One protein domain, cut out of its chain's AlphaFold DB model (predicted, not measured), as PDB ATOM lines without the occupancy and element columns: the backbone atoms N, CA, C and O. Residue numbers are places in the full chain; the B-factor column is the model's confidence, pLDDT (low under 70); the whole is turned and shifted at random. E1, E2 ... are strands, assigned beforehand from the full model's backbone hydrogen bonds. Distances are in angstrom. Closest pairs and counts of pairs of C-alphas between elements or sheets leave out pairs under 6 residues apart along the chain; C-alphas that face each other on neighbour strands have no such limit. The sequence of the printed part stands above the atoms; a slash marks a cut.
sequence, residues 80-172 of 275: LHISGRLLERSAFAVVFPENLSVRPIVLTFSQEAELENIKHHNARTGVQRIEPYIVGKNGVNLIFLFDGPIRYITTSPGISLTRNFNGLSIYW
ATOM      1  N   LEU A  80     112.669 124.304  99.833       87.50
ATOM      2  CA  LEU A  80     112.620 125.584  99.140       87.50
ATOM      3  C   LEU A  80     113.454 126.603  99.904       87.50
ATOM      4  O   LEU A  80     113.657 126.489 101.116       87.50
ATOM      5  N   HIS A  81     113.911 127.612  99.185       85.31
ATOM      6  CA  HIS A  81     114.657 128.740  99.710       85.31
ATOM      7  C   HIS A  81     113.841 130.010  99.521       85.31
ATOM      8  O   HIS A  81     113.408 130.317  98.420       85.31
ATOM      9  N   ILE A  82     113.604 130.743 100.602       84.62
ATOM     10  CA  ILE A  82     112.869 132.003 100.607       84.62
ATOM     11  C   ILE A  82     113.834 133.109 100.960       84.62
ATOM     12  O   ILE A  82     114.408 133.098 102.047       84.62
ATOM     13  N   SER A  83     113.987 134.093 100.088       85.06
ATOM     14  CA  SER A  83     114.901 135.195 100.361       85.06
ATOM     15  C   SER A  83     114.377 136.539  99.892       85.06
ATOM     16  O   SER A  83     113.381 136.632  99.181       85.06
ATOM     17  N   GLY A  84     115.035 137.599 100.348       83.06
ATOM     18  CA  GLY A  84     114.730 138.961  99.944       83.06
ATOM     19  C   GLY A  84     113.843 139.691 100.944       83.06
ATOM     20  O   GLY A  84     113.794 139.360 102.129       83.06
ATOM     21  N   ARG A  85     113.191 140.759 100.483       84.62
ATOM     22  CA  ARG A  85     112.487 141.720 101.344       84.62
ATOM     23  C   ARG A  85     111.003 141.732 101.046       84.62
ATOM     24  O   ARG A  85     110.591 141.685  99.894       84.62
ATOM     25  N   LEU A  86     110.197 141.868 102.089       82.94
ATOM     26  CA  LEU A  86     108.758 141.979 101.931       82.94
ATOM     27  C   LEU A  86     108.391 143.425 101.564       82.94
ATOM     28  O   LEU A  86     108.533 144.325 102.390       82.94
ATOM     29  N   LEU A  87     107.958 143.636 100.317       82.25
ATOM     30  CA  LEU A  87     107.509 144.949  99.832       82.25
ATOM     31  C   LEU A  87     106.119 145.318 100.362       82.25
ATOM     32  O   LEU A  87     105.846 146.480 100.644       82.25
ATOM     33  N   GLU A  88     105.266 144.310 100.521       81.38
ATOM     34  CA  GLU A  88     103.917 144.442 101.063       81.38
ATOM     35  C   GLU A  88     103.919 144.369 102.602       81.38
ATOM     36  O   GLU A  88     104.922 144.026 103.231       81.38
ATOM     37  N   ARG A  89     102.780 144.655 103.246       82.12
ATOM     38  CA  ARG A  89     102.646 144.498 104.713       82.12
ATOM     39  C   ARG A  89     102.693 143.035 105.148       82.12
ATOM     40  O   ARG A  89     103.314 142.689 106.155       82.12
ATOM     41  N   SER A  90     102.039 142.184 104.366       84.88
ATOM     42  CA  SER A  90     102.033 140.739 104.534       84.88
ATOM     43  C   SER A  90     101.983 140.049 103.175       84.88
ATOM     44  O   SER A  90     101.477 140.603 102.201       84.88
ATOM     45  N   ALA A  91     102.508 138.832 103.116       86.44
ATOM     46  CA  ALA A  91     102.368 137.947 101.973       86.44
ATOM     47  C   ALA A  91     102.313 136.494 102.448       86.44
ATOM     48  O   ALA A  91     102.678 136.179 103.582       86.44
ATOM     49  N   PHE A  92     101.854 135.583 101.599       86.56
ATOM     50  CA  PHE A  92     101.836 134.165 101.931       86.56
ATOM     51  C   PHE A  92     102.164 133.281 100.735       86.56
ATOM     52  O   PHE A  92     101.910 133.624  99.582       86.56
ATOM     53  N   ALA A  93     102.677 132.097 101.038       87.69
ATOM     54  CA  ALA A  93     102.822 131.002 100.094       87.69
ATOM     55  C   ALA A  93     102.043 129.791 100.601       87.69
ATOM     56  O   ALA A  93     102.039 129.510 101.800       87.69
ATOM     57  N   VAL A  94     101.378 129.073  99.699       87.62
ATOM     58  CA  VAL A  94     100.744 127.791 100.007       87.62
ATOM     59  C   VAL A  94     101.503 126.689  99.288       87.62
ATOM     60  O   VAL A  94     101.628 126.701  98.063       87.62
ATOM     61  N   VAL A  95     102.009 125.743 100.070       90.12
ATOM     62  CA  VAL A  95     102.807 124.609  99.615       90.12
ATOM     63  C   VAL A  95     101.922 123.369  99.605       90.12
ATOM     64  O   VAL A  95     101.380 122.973 100.644       90.12
ATOM     65  N   PHE A  96     101.768 122.758  98.433       88.56
ATOM     66  CA  PHE A  96     100.936 121.575  98.240       88.56
ATOM     67  C   PHE A  96     101.811 120.322  98.154       88.56
ATOM     68  O   PHE A  96     102.706 120.282  97.312       88.56
ATOM     69  N   PRO A  97     101.568 119.295  98.984       89.19
ATOM     70  CA  PRO A  97     102.305 118.034  98.928       89.19
ATOM     71  C   PRO A  97     101.871 117.168  97.732       89.19
ATOM     72  O   PRO A  97     100.755 117.301  97.227       89.19
ATOM     73  N   GLU A  98     102.730 116.239  97.301       87.44
ATOM     74  CA  GLU A  98     102.360 115.215  96.303       87.44
ATOM     75  C   GLU A  98     101.305 114.237  96.829       87.44
ATOM     76  O   GLU A  98     100.362 113.892  96.115       87.44
ATOM     77  N   ASN A  99     101.416 113.827  98.097       85.94
ATOM     78  CA  ASN A  99     100.407 112.989  98.734       85.94
ATOM     79  C   ASN A  99      99.153 113.817  99.053       85.94
ATOM     80  O   ASN A  99      99.150 114.624  99.976       85.94
ATOM     81  N   LEU A 100      98.059 113.561  98.339       83.75
ATOM     82  CA  LEU A 100      96.799 114.302  98.489       83.75
ATOM     83  C   LEU A 100      96.093 114.082  99.838       83.75
ATOM     84  O   LEU A 100      95.209 114.856 100.194       83.75
ATOM     85  N   SER A 101      96.479 113.055 100.600       83.00
ATOM     86  CA  SER A 101      95.952 112.804 101.954       83.00
ATOM     87  C   SER A 101      96.533 113.763 102.999       83.00
ATOM     88  O   SER A 101      96.091 113.800 104.147       83.00
ATOM     89  N   VAL A 102      97.556 114.523 102.614       79.19
ATOM     90  CA  VAL A 102      98.301 115.447 103.459       79.19
ATOM     91  C   VAL A 102      97.785 116.866 103.225       79.19
ATOM     92  O   VAL A 102      97.575 117.289 102.089       79.19
ATOM     93  N   ARG A 103      97.582 117.629 104.306       81.12
ATOM     94  CA  ARG A 103      97.057 118.997 104.200       81.12
ATOM     95  C   ARG A 103      98.118 119.949 103.627       81.12
ATOM     96  O   ARG A 103      99.268 119.889 104.063       81.12
ATOM     97  N   PRO A 104      97.748 120.869 102.717       84.38
ATOM     98  CA  PRO A 104      98.640 121.939 102.278       84.38
ATOM     99  C   PRO A 104      99.061 122.836 103.442       84.38
ATOM    100  O   PRO A 104      98.283 123.038 104.382       84.38
ATOM    101  N   ILE A 105     100.259 123.415 103.352       83.62
ATOM    102  CA  ILE A 105     100.808 124.309 104.378       83.62
ATOM    103  C   ILE A 105     100.809 125.746 103.882       83.62
ATOM    104  O   ILE A 105     101.237 126.014 102.766       83.62
ATOM    105  N   VAL A 106     100.379 126.676 104.731       83.06
ATOM    106  CA  VAL A 106     100.487 128.115 104.481       83.06
ATOM    107  C   VAL A 106     101.666 128.676 105.270       83.06
ATOM    108  O   VAL A 106     101.695 128.589 106.500       83.06
ATOM    109  N   LEU A 107     102.609 129.273 104.546       85.81
ATOM    110  CA  LEU A 107     103.715 130.068 105.064       85.81
ATOM    111  C   LEU A 107     103.293 131.538 104.997       85.81
ATOM    112  O   LEU A 107     103.012 132.036 103.909       85.81
ATOM    113  N   THR A 108     103.216 132.224 106.133       84.94
ATOM    114  CA  THR A 108     102.813 133.640 106.194       84.94
ATOM    115  C   THR A 108     104.012 134.501 106.551       84.94
ATOM    116  O   THR A 108     104.706 134.194 107.510       84.94
ATOM    117  N   PHE A 109     104.230 135.586 105.817       83.88
ATOM    118  CA  PHE A 109     105.293 136.563 106.028       83.88
ATOM    119  C   PHE A 109     104.663 137.911 106.354       83.88
ATOM    120  O   PHE A 109     103.716 138.323 105.686       83.88
ATOM    121  N   SER A 110     105.178 138.599 107.362       84.31
ATOM    122  CA  SER A 110     104.659 139.888 107.819       84.31
ATOM    123  C   SER A 110     105.782 140.800 108.270       84.31
ATOM    124  O   SER A 110     106.782 140.327 108.801       84.31
ATOM    125  N   GLN A 111     105.615 142.107 108.125       81.38
ATOM    126  CA  GLN A 111     106.547 143.056 108.731       81.38
ATOM    127  C   GLN A 111     106.403 143.070 110.270       81.38
ATOM    128  O   GLN A 111     105.347 142.761 110.821       81.38
ATOM    129  N   GLU A 112     107.480 143.431 110.974       67.44
ATOM    130  CA  GLU A 112     107.607 143.388 112.447       67.44
ATOM    131  C   GLU A 112     106.551 144.214 113.205       67.44
ATOM    132  O   GLU A 112     106.201 143.890 114.336       67.44
ATOM    133  N   ALA A 113     105.970 145.223 112.556       57.84
ATOM    134  CA  ALA A 113     104.981 146.123 113.142       57.84
ATOM    135  C   ALA A 113     103.554 145.536 113.305       57.84
ATOM    136  O   ALA A 113     102.687 146.243 113.810       57.84
ATOM    137  N   GLU A 114     103.271 144.287 112.898       57.50
ATOM    138  CA  GLU A 114     101.888 143.756 112.818       57.50
ATOM    139  C   GLU A 114     101.581 142.484 113.649       57.50
ATOM    140  O   GLU A 114     100.541 141.850 113.447       57.50
ATOM    141  N   LEU A 115     102.406 142.105 114.636       54.12
ATOM    142  CA  LEU A 115     102.173 140.883 115.439       54.12
ATOM    143  C   LEU A 115     100.803 140.807 116.143       54.12
ATOM    144  O   LEU A 115     100.326 139.702 116.422       54.12
ATOM    145  N   GLU A 116     100.167 141.944 116.438       50.78
ATOM    146  CA  GLU A 116      98.895 141.976 117.170       50.78
ATOM    147  C   GLU A 116      97.664 141.691 116.287       50.78
ATOM    148  O   GLU A 116      96.693 141.122 116.779       50.78
ATOM    149  N   ASN A 117      97.715 141.951 114.972       50.34
ATOM    150  CA  ASN A 117      96.560 141.770 114.072       50.34
ATOM    151  C   ASN A 117      96.490 140.389 113.389       50.34
ATOM    152  O   ASN A 117      95.431 139.979 112.910       50.34
ATOM    153  N   ILE A 118      97.592 139.634 113.351       53.16
ATOM    154  CA  ILE A 118      97.685 138.383 112.569       53.16
ATOM    155  C   ILE A 118      97.132 137.169 113.341       53.16
ATOM    156  O   ILE A 118      96.792 136.142 112.750       53.16
ATOM    157  N   LYS A 119      96.949 137.282 114.663       49.25
ATOM    158  CA  LYS A 119      96.491 136.174 115.520       49.25
ATOM    159  C   LYS A 119      95.021 135.765 115.328       49.25
ATOM    160  O   LYS A 119      94.617 134.746 115.888       49.25
ATOM    161  N   HIS A 120      94.212 136.498 114.553       43.91
ATOM    162  CA  HIS A 120      92.747 136.326 114.559       43.91
ATOM    163  C   HIS A 120      92.066 136.084 113.202       43.91
ATOM    164  O   HIS A 120      90.845 136.179 113.102       43.91
ATOM    165  N   HIS A 121      92.791 135.694 112.149       44.84
ATOM    166  CA  HIS A 121      92.122 135.271 110.911       44.84
ATOM    167  C   HIS A 121      91.629 133.817 110.978       44.84
ATOM    168  O   HIS A 121      92.371 132.858 110.729       44.84
ATOM    169  N   ASN A 122      90.336 133.693 111.297       43.19
ATOM    170  CA  ASN A 122      89.547 132.464 111.362       43.19
ATOM    171  C   ASN A 122      89.815 131.501 110.189       43.19
ATOM    172  O   ASN A 122      90.002 131.880 109.029       43.19
ATOM    173  N   ALA A 123      89.897 130.221 110.540       44.19
ATOM    174  CA  ALA A 123      90.396 129.135 109.715       44.19
ATOM    175  C   ALA A 123      89.442 128.748 108.571       44.19
ATOM    176  O   ALA A 123      88.277 128.432 108.802       44.19
ATOM    177  N   ARG A 124      89.969 128.636 107.343       47.25
ATOM    178  CA  ARG A 124      89.429 127.659 106.383       47.25
ATOM    179  C   ARG A 124      89.914 126.278 106.827       47.25
ATOM    180  O   ARG A 124      91.111 126.079 107.016       47.25
ATOM    181  N   THR A 125      88.998 125.329 106.966       55.38
ATOM    182  CA  THR A 125      89.179 123.986 107.553       55.38
ATOM    183  C   THR A 125      90.041 123.005 106.733       55.38
ATOM    184  O   THR A 125      90.068 121.816 107.037       55.38
ATOM    185  N   GLY A 126      90.787 123.472 105.725       61.31
ATOM    186  CA  GLY A 126      91.487 122.617 104.754       61.31
ATOM    187  C   GLY A 126      93.012 122.745 104.688       61.31
ATOM    188  O   GLY A 126      93.627 122.017 103.916       61.31
ATOM    189  N   VAL A 127      93.639 123.641 105.459       66.88
ATOM    190  CA  VAL A 127      95.091 123.905 105.383       66.88
ATOM    191  C   VAL A 127      95.736 123.956 106.766       66.88
ATOM    192  O   VAL A 127      95.090 124.318 107.748       66.88
ATOM    193  N   GLN A 128      97.018 123.611 106.842       71.12
ATOM    194  CA  GLN A 128      97.846 123.774 108.034       71.12
ATOM    195  C   GLN A 128      98.574 125.122 107.960       71.12
ATOM    196  O   GLN A 128      99.304 125.392 107.014       71.12
ATOM    197  N   ARG A 129      98.383 125.994 108.951       69.69
ATOM    198  CA  ARG A 129      99.141 127.247 109.071       69.69
ATOM    199  C   ARG A 129     100.259 127.045 110.075       69.69
ATOM    200  O   ARG A 129     100.007 126.535 111.165       69.69
ATOM    201  N   ILE A 130     101.469 127.434 109.703       71.75
ATOM    202  CA  ILE A 130     102.564 127.565 110.663       71.75
ATOM    203  C   ILE A 130     102.631 129.004 111.173       71.75
ATOM    204  O   ILE A 130     101.978 129.892 110.624       71.75
ATOM    205  N   GLU A 131     103.380 129.220 112.251       72.94
ATOM    206  CA  GLU A 131     103.554 130.552 112.832       72.94
ATOM    207  C   GLU A 131     104.067 131.553 111.781       72.94
ATOM    208  O   GLU A 131     104.981 131.205 111.024       72.94
ATOM    209  N   PRO A 132     103.499 132.774 111.727       74.44
ATOM    210  CA  PRO A 132     103.948 133.804 110.802       74.44
ATOM    211  C   PRO A 132     105.424 134.158 110.992       74.44
ATOM    212  O   PRO A 132     105.924 134.247 112.114       74.44
ATOM    213  N   TYR A 133     106.103 134.409 109.880       78.00
ATOM    214  CA  TYR A 133     107.480 134.869 109.829       78.00
ATOM    215  C   TYR A 133     107.525 136.378 109.799       78.00
ATOM    216  O   TYR A 133     106.977 137.018 108.900       78.00
ATOM    217  N   ILE A 134     108.260 136.931 110.748       79.31
ATOM    218  CA  ILE A 134     108.529 138.353 110.780       79.31
ATOM    219  C   ILE A 134     109.683 138.641 109.824       79.31
ATOM    220  O   ILE A 134     110.809 138.190 110.031       79.31
ATOM    221  N   VAL A 135     109.393 139.389 108.767       76.75
ATOM    222  CA  VAL A 135     110.388 139.902 107.833       76.75
ATOM    223  C   VAL A 135     110.853 141.252 108.357       76.75
ATOM    224  O   VAL A 135     110.148 142.258 108.250       76.75
ATOM    225  N   GLY A 136     112.040 141.264 108.962       72.31
ATOM    226  CA  GLY A 136     112.685 142.496 109.405       72.31
ATOM    227  C   GLY A 136     113.123 143.373 108.228       72.31
ATOM    228  O   GLY A 136     113.096 142.962 107.066       72.31
ATOM    229  N   LYS A 137     113.610 144.584 108.524       70.06
ATOM    230  CA  LYS A 137     114.067 145.560 107.507       70.06
ATOM    231  C   LYS A 137     115.145 145.014 106.559       70.06
ATOM    232  O   LYS A 137     115.240 145.446 105.412       70.06
ATOM    233  N   ASN A 138     115.940 144.056 107.031       72.94
ATOM    234  CA  ASN A 138     117.013 143.436 106.255       72.94
ATOM    235  C   ASN A 138     116.513 142.345 105.293       72.94
ATOM    236  O   ASN A 138     117.276 141.918 104.431       72.94
ATOM    237  N   GLY A 139     115.241 141.948 105.386       78.50
ATOM    238  CA  GLY A 139     114.679 140.822 104.648       78.50
ATOM    239  C   GLY A 139     114.798 139.497 105.401       78.50
ATOM    240  O   GLY A 139     115.068 139.467 106.602       78.50
ATOM    241  N   VAL A 140     114.572 138.401 104.683       77.31
ATOM    242  CA  VAL A 140     114.728 137.021 105.160       77.31
ATOM    243  C   VAL A 140     115.637 136.231 104.225       77.31
ATOM    244  O   VAL A 140     115.858 136.617 103.079       77.31
ATOM    245  N   ASN A 141     116.166 135.121 104.730       80.81
ATOM    246  CA  ASN A 141     116.957 134.162 103.968       80.81
ATOM    247  C   ASN A 141     116.745 132.751 104.538       80.81
ATOM    248  O   ASN A 141     117.613 132.250 105.230       80.81
ATOM    249  N   LEU A 142     115.569 132.160 104.323       81.69
ATOM    250  CA  LEU A 142     115.076 130.939 104.963       81.69
ATOM    251  C   LEU A 142     115.131 129.724 104.040       81.69
ATOM    252  O   LEU A 142     114.580 129.748 102.950       81.69
ATOM    253  N   ILE A 143     115.695 128.622 104.519       83.62
ATOM    254  CA  ILE A 143     115.549 127.294 103.933       83.62
ATOM    255  C   ILE A 143     114.466 126.541 104.689       83.62
ATOM    256  O   ILE A 143     114.474 126.447 105.918       83.62
ATOM    257  N   PHE A 144     113.542 125.967 103.937       85.25
ATOM    258  CA  PHE A 144     112.495 125.109 104.454       85.25
ATOM    259  C   PHE A 144     112.717 123.687 103.974       85.25
ATOM    260  O   PHE A 144     112.776 123.457 102.771       85.25
ATOM    261  N   LEU A 145     112.794 122.742 104.904       84.75
ATOM    262  CA  LEU A 145     112.943 121.317 104.616       84.75
ATOM    263  C   LEU A 145     111.640 120.591 104.934       84.75
ATOM    264  O   LEU A 145     111.117 120.717 106.039       84.75
ATOM    265  N   PHE A 146     111.122 119.815 103.990       83.69
ATOM    266  CA  PHE A 146     109.825 119.160 104.100       83.69
ATOM    267  C   PHE A 146     109.939 117.647 104.226       83.69
ATOM    268  O   PHE A 146     110.741 116.982 103.572       83.69
ATOM    269  N   ASP A 147     109.036 117.070 105.008       78.25
ATOM    270  CA  ASP A 147     108.929 115.624 105.231       78.25
ATOM    271  C   ASP A 147     108.249 114.847 104.093       78.25
ATOM    272  O   ASP A 147     108.045 113.639 104.177       78.25
ATOM    273  N   GLY A 148     107.911 115.514 102.998       81.62
ATOM    274  CA  GLY A 148     107.374 114.886 101.799       81.62
ATOM    275  C   GLY A 148     107.646 115.753 100.575       81.62
ATOM    276  O   GLY A 148     107.929 116.941 100.744       81.62
ATOM    277  N   PRO A 149     107.591 115.179  99.362       86.75
ATOM    278  CA  PRO A 149     107.728 115.946  98.132       86.75
ATOM    279  C   PRO A 149     106.644 117.017  97.996       86.75
ATOM    280  O   PRO A 149     105.465 116.792  98.301       86.75
ATOM    281  N   ILE A 150     107.061 118.180  97.518       88.06
ATOM    282  CA  ILE A 150     106.212 119.295  97.128       88.06
ATOM    283  C   ILE A 150     105.724 119.029  95.703       88.06
ATOM    284  O   ILE A 150     106.515 118.791  94.797       88.06
ATOM    285  N   ARG A 151     104.411 119.106  95.498       89.19
ATOM    286  CA  ARG A 151     103.773 118.988  94.183       89.19
ATOM    287  C   ARG A 151     103.791 120.306  93.424       89.19
ATOM    288  O   ARG A 151     104.054 120.322  92.225       89.19
ATOM    289  N   TYR A 152     103.410 121.390  94.098       90.19
ATOM    290  CA  TYR A 152     103.436 122.752  93.568       90.19
ATOM    291  C   TYR A 152     103.296 123.786  94.690       90.19
ATOM    292  O   TYR A 152     102.889 123.475  95.814       90.19
ATOM    293  N   ILE A 153     103.614 125.035  94.357       89.44
ATOM    294  CA  ILE A 153     103.526 126.189  95.247       89.44
ATOM    295  C   ILE A 153     102.661 127.248  94.565       89.44
ATOM    296  O   ILE A 153     102.755 127.455  93.358       89.44
ATOM    297  N   THR A 154     101.814 127.917  95.338       88.94
ATOM    298  CA  THR A 154     101.135 129.149  94.919       88.94
ATOM    299  C   THR A 154     101.472 130.263  95.898       88.94
ATOM    300  O   THR A 154     101.734 130.002  97.073       88.94
ATOM    301  N   THR A 155     101.470 131.501  95.424       88.06
ATOM    302  CA  THR A 155     101.846 132.670  96.211       88.06
ATOM    303  C   THR A 155     100.784 133.756  96.135       88.06
ATOM    304  O   THR A 155     100.034 133.860  95.165       88.06
ATOM    305  N   SER A 156     100.706 134.571  97.185       84.50
ATOM    306  CA  SER A 156     100.005 135.850  97.131       84.50
ATOM    307  C   SER A 156     100.795 136.863  96.293       84.50
ATOM    308  O   SER A 156     101.998 136.676  96.073       84.50
ATOM    309  N   PRO A 157     100.172 137.992  95.904       81.44
ATOM    310  CA  PRO A 157     100.923 139.165  95.468       81.44
ATOM    311  C   PRO A 157     102.039 139.507  96.469       81.44
ATOM    312  O   PRO A 157     101.888 139.280  97.673       81.44
ATOM    313  N   GLY A 158     103.166 140.006  95.960       79.12
ATOM    314  CA  GLY A 158     104.342 140.353  96.766       79.12
ATOM    315  C   GLY A 158     105.384 139.240  96.937       79.12
ATOM    316  O   GLY A 158     106.441 139.511  97.507       79.12
ATOM    317  N   ILE A 159     105.131 138.025  96.425       85.75
ATOM    318  CA  ILE A 159     106.125 136.939  96.369       85.75
ATOM    319  C   ILE A 159     106.311 136.449  94.933       85.75
ATOM    320  O   ILE A 159     105.347 136.041  94.279       85.75
ATOM    321  N   SER A 160     107.560 136.420  94.477       84.75
ATOM    322  CA  SER A 160     107.952 135.833  93.194       84.75
ATOM    323  C   SER A 160     108.439 134.391  93.353       84.75
ATOM    324  O   SER A 160     109.071 134.056  94.350       84.75
ATOM    325  N   LEU A 161     108.218 133.543  92.346       81.81
ATOM    326  CA  LEU A 161     108.810 132.197  92.254       81.81
ATOM    327  C   LEU A 161     110.162 132.191  91.503       81.81
ATOM    328  O   LEU A 161     110.564 131.176  90.947       81.81
ATOM    329  N   THR A 162     110.849 133.334  91.429       70.75
ATOM    330  CA  THR A 162     112.120 133.491  90.700       70.75
ATOM    331  C   THR A 162     113.257 133.875  91.648       70.75
ATOM    332  O   THR A 162     113.046 134.681  92.551       70.75
ATOM    333  N   ARG A 163     114.479 133.345  91.438       65.06
ATOM    334  CA  ARG A 163     115.646 133.590  92.324       65.06
ATOM    335  C   ARG A 163     116.013 135.079  92.468       65.06
ATOM    336  O   ARG A 163     116.435 135.492  93.542       65.06
ATOM    337  N   ASN A 164     115.792 135.890  91.430       61.66
ATOM    338  CA  ASN A 164     116.338 137.250  91.317       61.66
ATOM    339  C   ASN A 164     115.245 138.320  91.203       61.66
ATOM    340  O   ASN A 164     115.192 139.073  90.230       61.66
ATOM    341  N   PHE A 165     114.339 138.369  92.177       67.94
ATOM    342  CA  PHE A 165     113.294 139.388  92.227       67.94
ATOM    343  C   PHE A 165     113.642 140.501  93.222       67.94
ATOM    344  O   PHE A 165     114.119 140.236  94.324       67.94
ATOM    345  N   ASN A 166     113.339 141.752  92.863       73.12
ATOM    346  CA  ASN A 166     113.354 142.870  93.806       73.12
ATOM    347  C   ASN A 166     112.146 142.742  94.742       73.12
ATOM    348  O   ASN A 166     111.110 143.350  94.505       73.12
ATOM    349  N   GLY A 167     112.257 141.909  95.773       83.56
ATOM    350  CA  GLY A 167     111.176 141.623  96.715       83.56
ATOM    351  C   GLY A 167     111.375 140.276  97.397       83.56
ATOM    352  O   GLY A 167     112.508 139.811  97.515       83.56
ATOM    353  N   LEU A 168     110.291 139.660  97.866       86.00
ATOM    354  CA  LEU A 168     110.348 138.331  98.459       86.00
ATOM    355  C   LEU A 168     110.316 137.302  97.328       86.00
ATOM    356  O   LEU A 168     109.437 137.350  96.466       86.00
ATOM    357  N   SER A 169     111.266 136.376  97.323       87.00
ATOM    358  CA  SER A 169     111.355 135.298  96.347       87.00
ATOM    359  C   SER A 169     111.290 133.936  97.017       87.00
ATOM    360  O   SER A 169     111.739 133.764  98.149       87.00
ATOM    361  N   ILE A 170     110.738 132.962  96.299       87.12
ATOM    362  CA  ILE A 170     110.817 131.543  96.623       87.12
ATOM    363  C   ILE A 170     111.524 130.856  95.470       87.12
ATOM    364  O   ILE A 170     111.033 130.834  94.344       87.12
ATOM    365  N   TYR A 171     112.660 130.261  95.782       85.00
ATOM    366  CA  TYR A 171     113.311 129.287  94.943       85.00
ATOM    367  C   TYR A 171     112.879 127.879  95.350       85.00
ATOM    368  O   TYR A 171     112.999 127.486  96.510       85.00
ATOM    369  N   TRP A 172     112.376 127.122  94.381       86.06
ATOM    370  CA  TRP A 172     112.051 125.710  94.521       86.06
ATOM    371  C   TRP A 172     112.584 124.990  93.277       86.06
ATOM    372  O   TRP A 172     112.049 125.224  92.190       86.06
TER     373      TRP A 172
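Overview. This is residues 80 to 172 of the 275 residues of an uncharacterized protein of Echinococcus multilocularis (UniProt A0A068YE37). Two small sheets stand face to face as a loose sandwich: the larger, strongly twisted sheet of E4, E3, E2 and E6 makes one layer and E5, E1 and E7 make the other, their strands running roughly along one axis. The long link of residues 112 to 132 makes a wide loop on the side of E3 and E4, and it comes back to the larger sheet where residues 128 to 129 pair, parallel, with residues 105 to 106 of E3. The printed part has 93 residues with no named helix and seven named strands, E1 to E7 in order along the chain; it is all strand by class, though under half of the residues, 40, are in named elements. The first sheet, in the order E4, E3, E2, E6, is mixed; the second, in the order E5, E1, E7, is antiparallel. The whole is compact, with a radius of gyration of the C-alphas of 13.1 A and spans of 37 by 33 by 20 A.

Arrangement. Begin with E2, residues 90 to 97, an inner strand. Beside it is E3, residues 105 to 111, antiparallel at 164 degrees; the two form a hairpin, with N 93 and O 107 2.9 A apart, within hydrogen-bond range. On E3's other side, E4, residues 133 to 135, is parallel to it at 34 degrees, and you find N 133 and O 108 at 2.8 A. Edge strand E6, residues 150 to 155, is antiparallel to E2 at 160 degrees, with N 94 and O 154 at 2.8 A. Now look at E1, residues 80 to 84, the inner strand of the second sheet. E5, residues 140 to 146, is antiparallel to it at 171 degrees, with N 82 and O 142 at 2.7 A. E7, residues 168 to 171, is antiparallel to E1 at 154 degrees, with N 171 and O 81 at 2.7 A. Among the pairs that are apart are E2 and E5, E2 and E7, and E1 and E3. E4 and E5 meet only through their link.

Along the chain. Find C-alpha 90 at (102.033, 140.739, 104.534); from there E2 runs 23.4 A to C-alpha 97 at (102.305, 118.034, 98.928). E3 measures 20.1 A from first to last C-alpha, and E5 18.6 A. E7 ends at C-alpha 171, (113.311, 129.287, 94.943).

Size, cuts and confidence. The C-alphas of Ser 101 and Lys 137, the two farthest apart, are 37.8 A from each other, while those of Leu 80 and Trp 172 are 4.7 A apart. The printed part has no cut. The links E3 to E4 and E6 to E7 are long. Look for pLDDT under 70 at residues 112 to 127, 129 and 163 to 165; the mean of the printed part is 76.9.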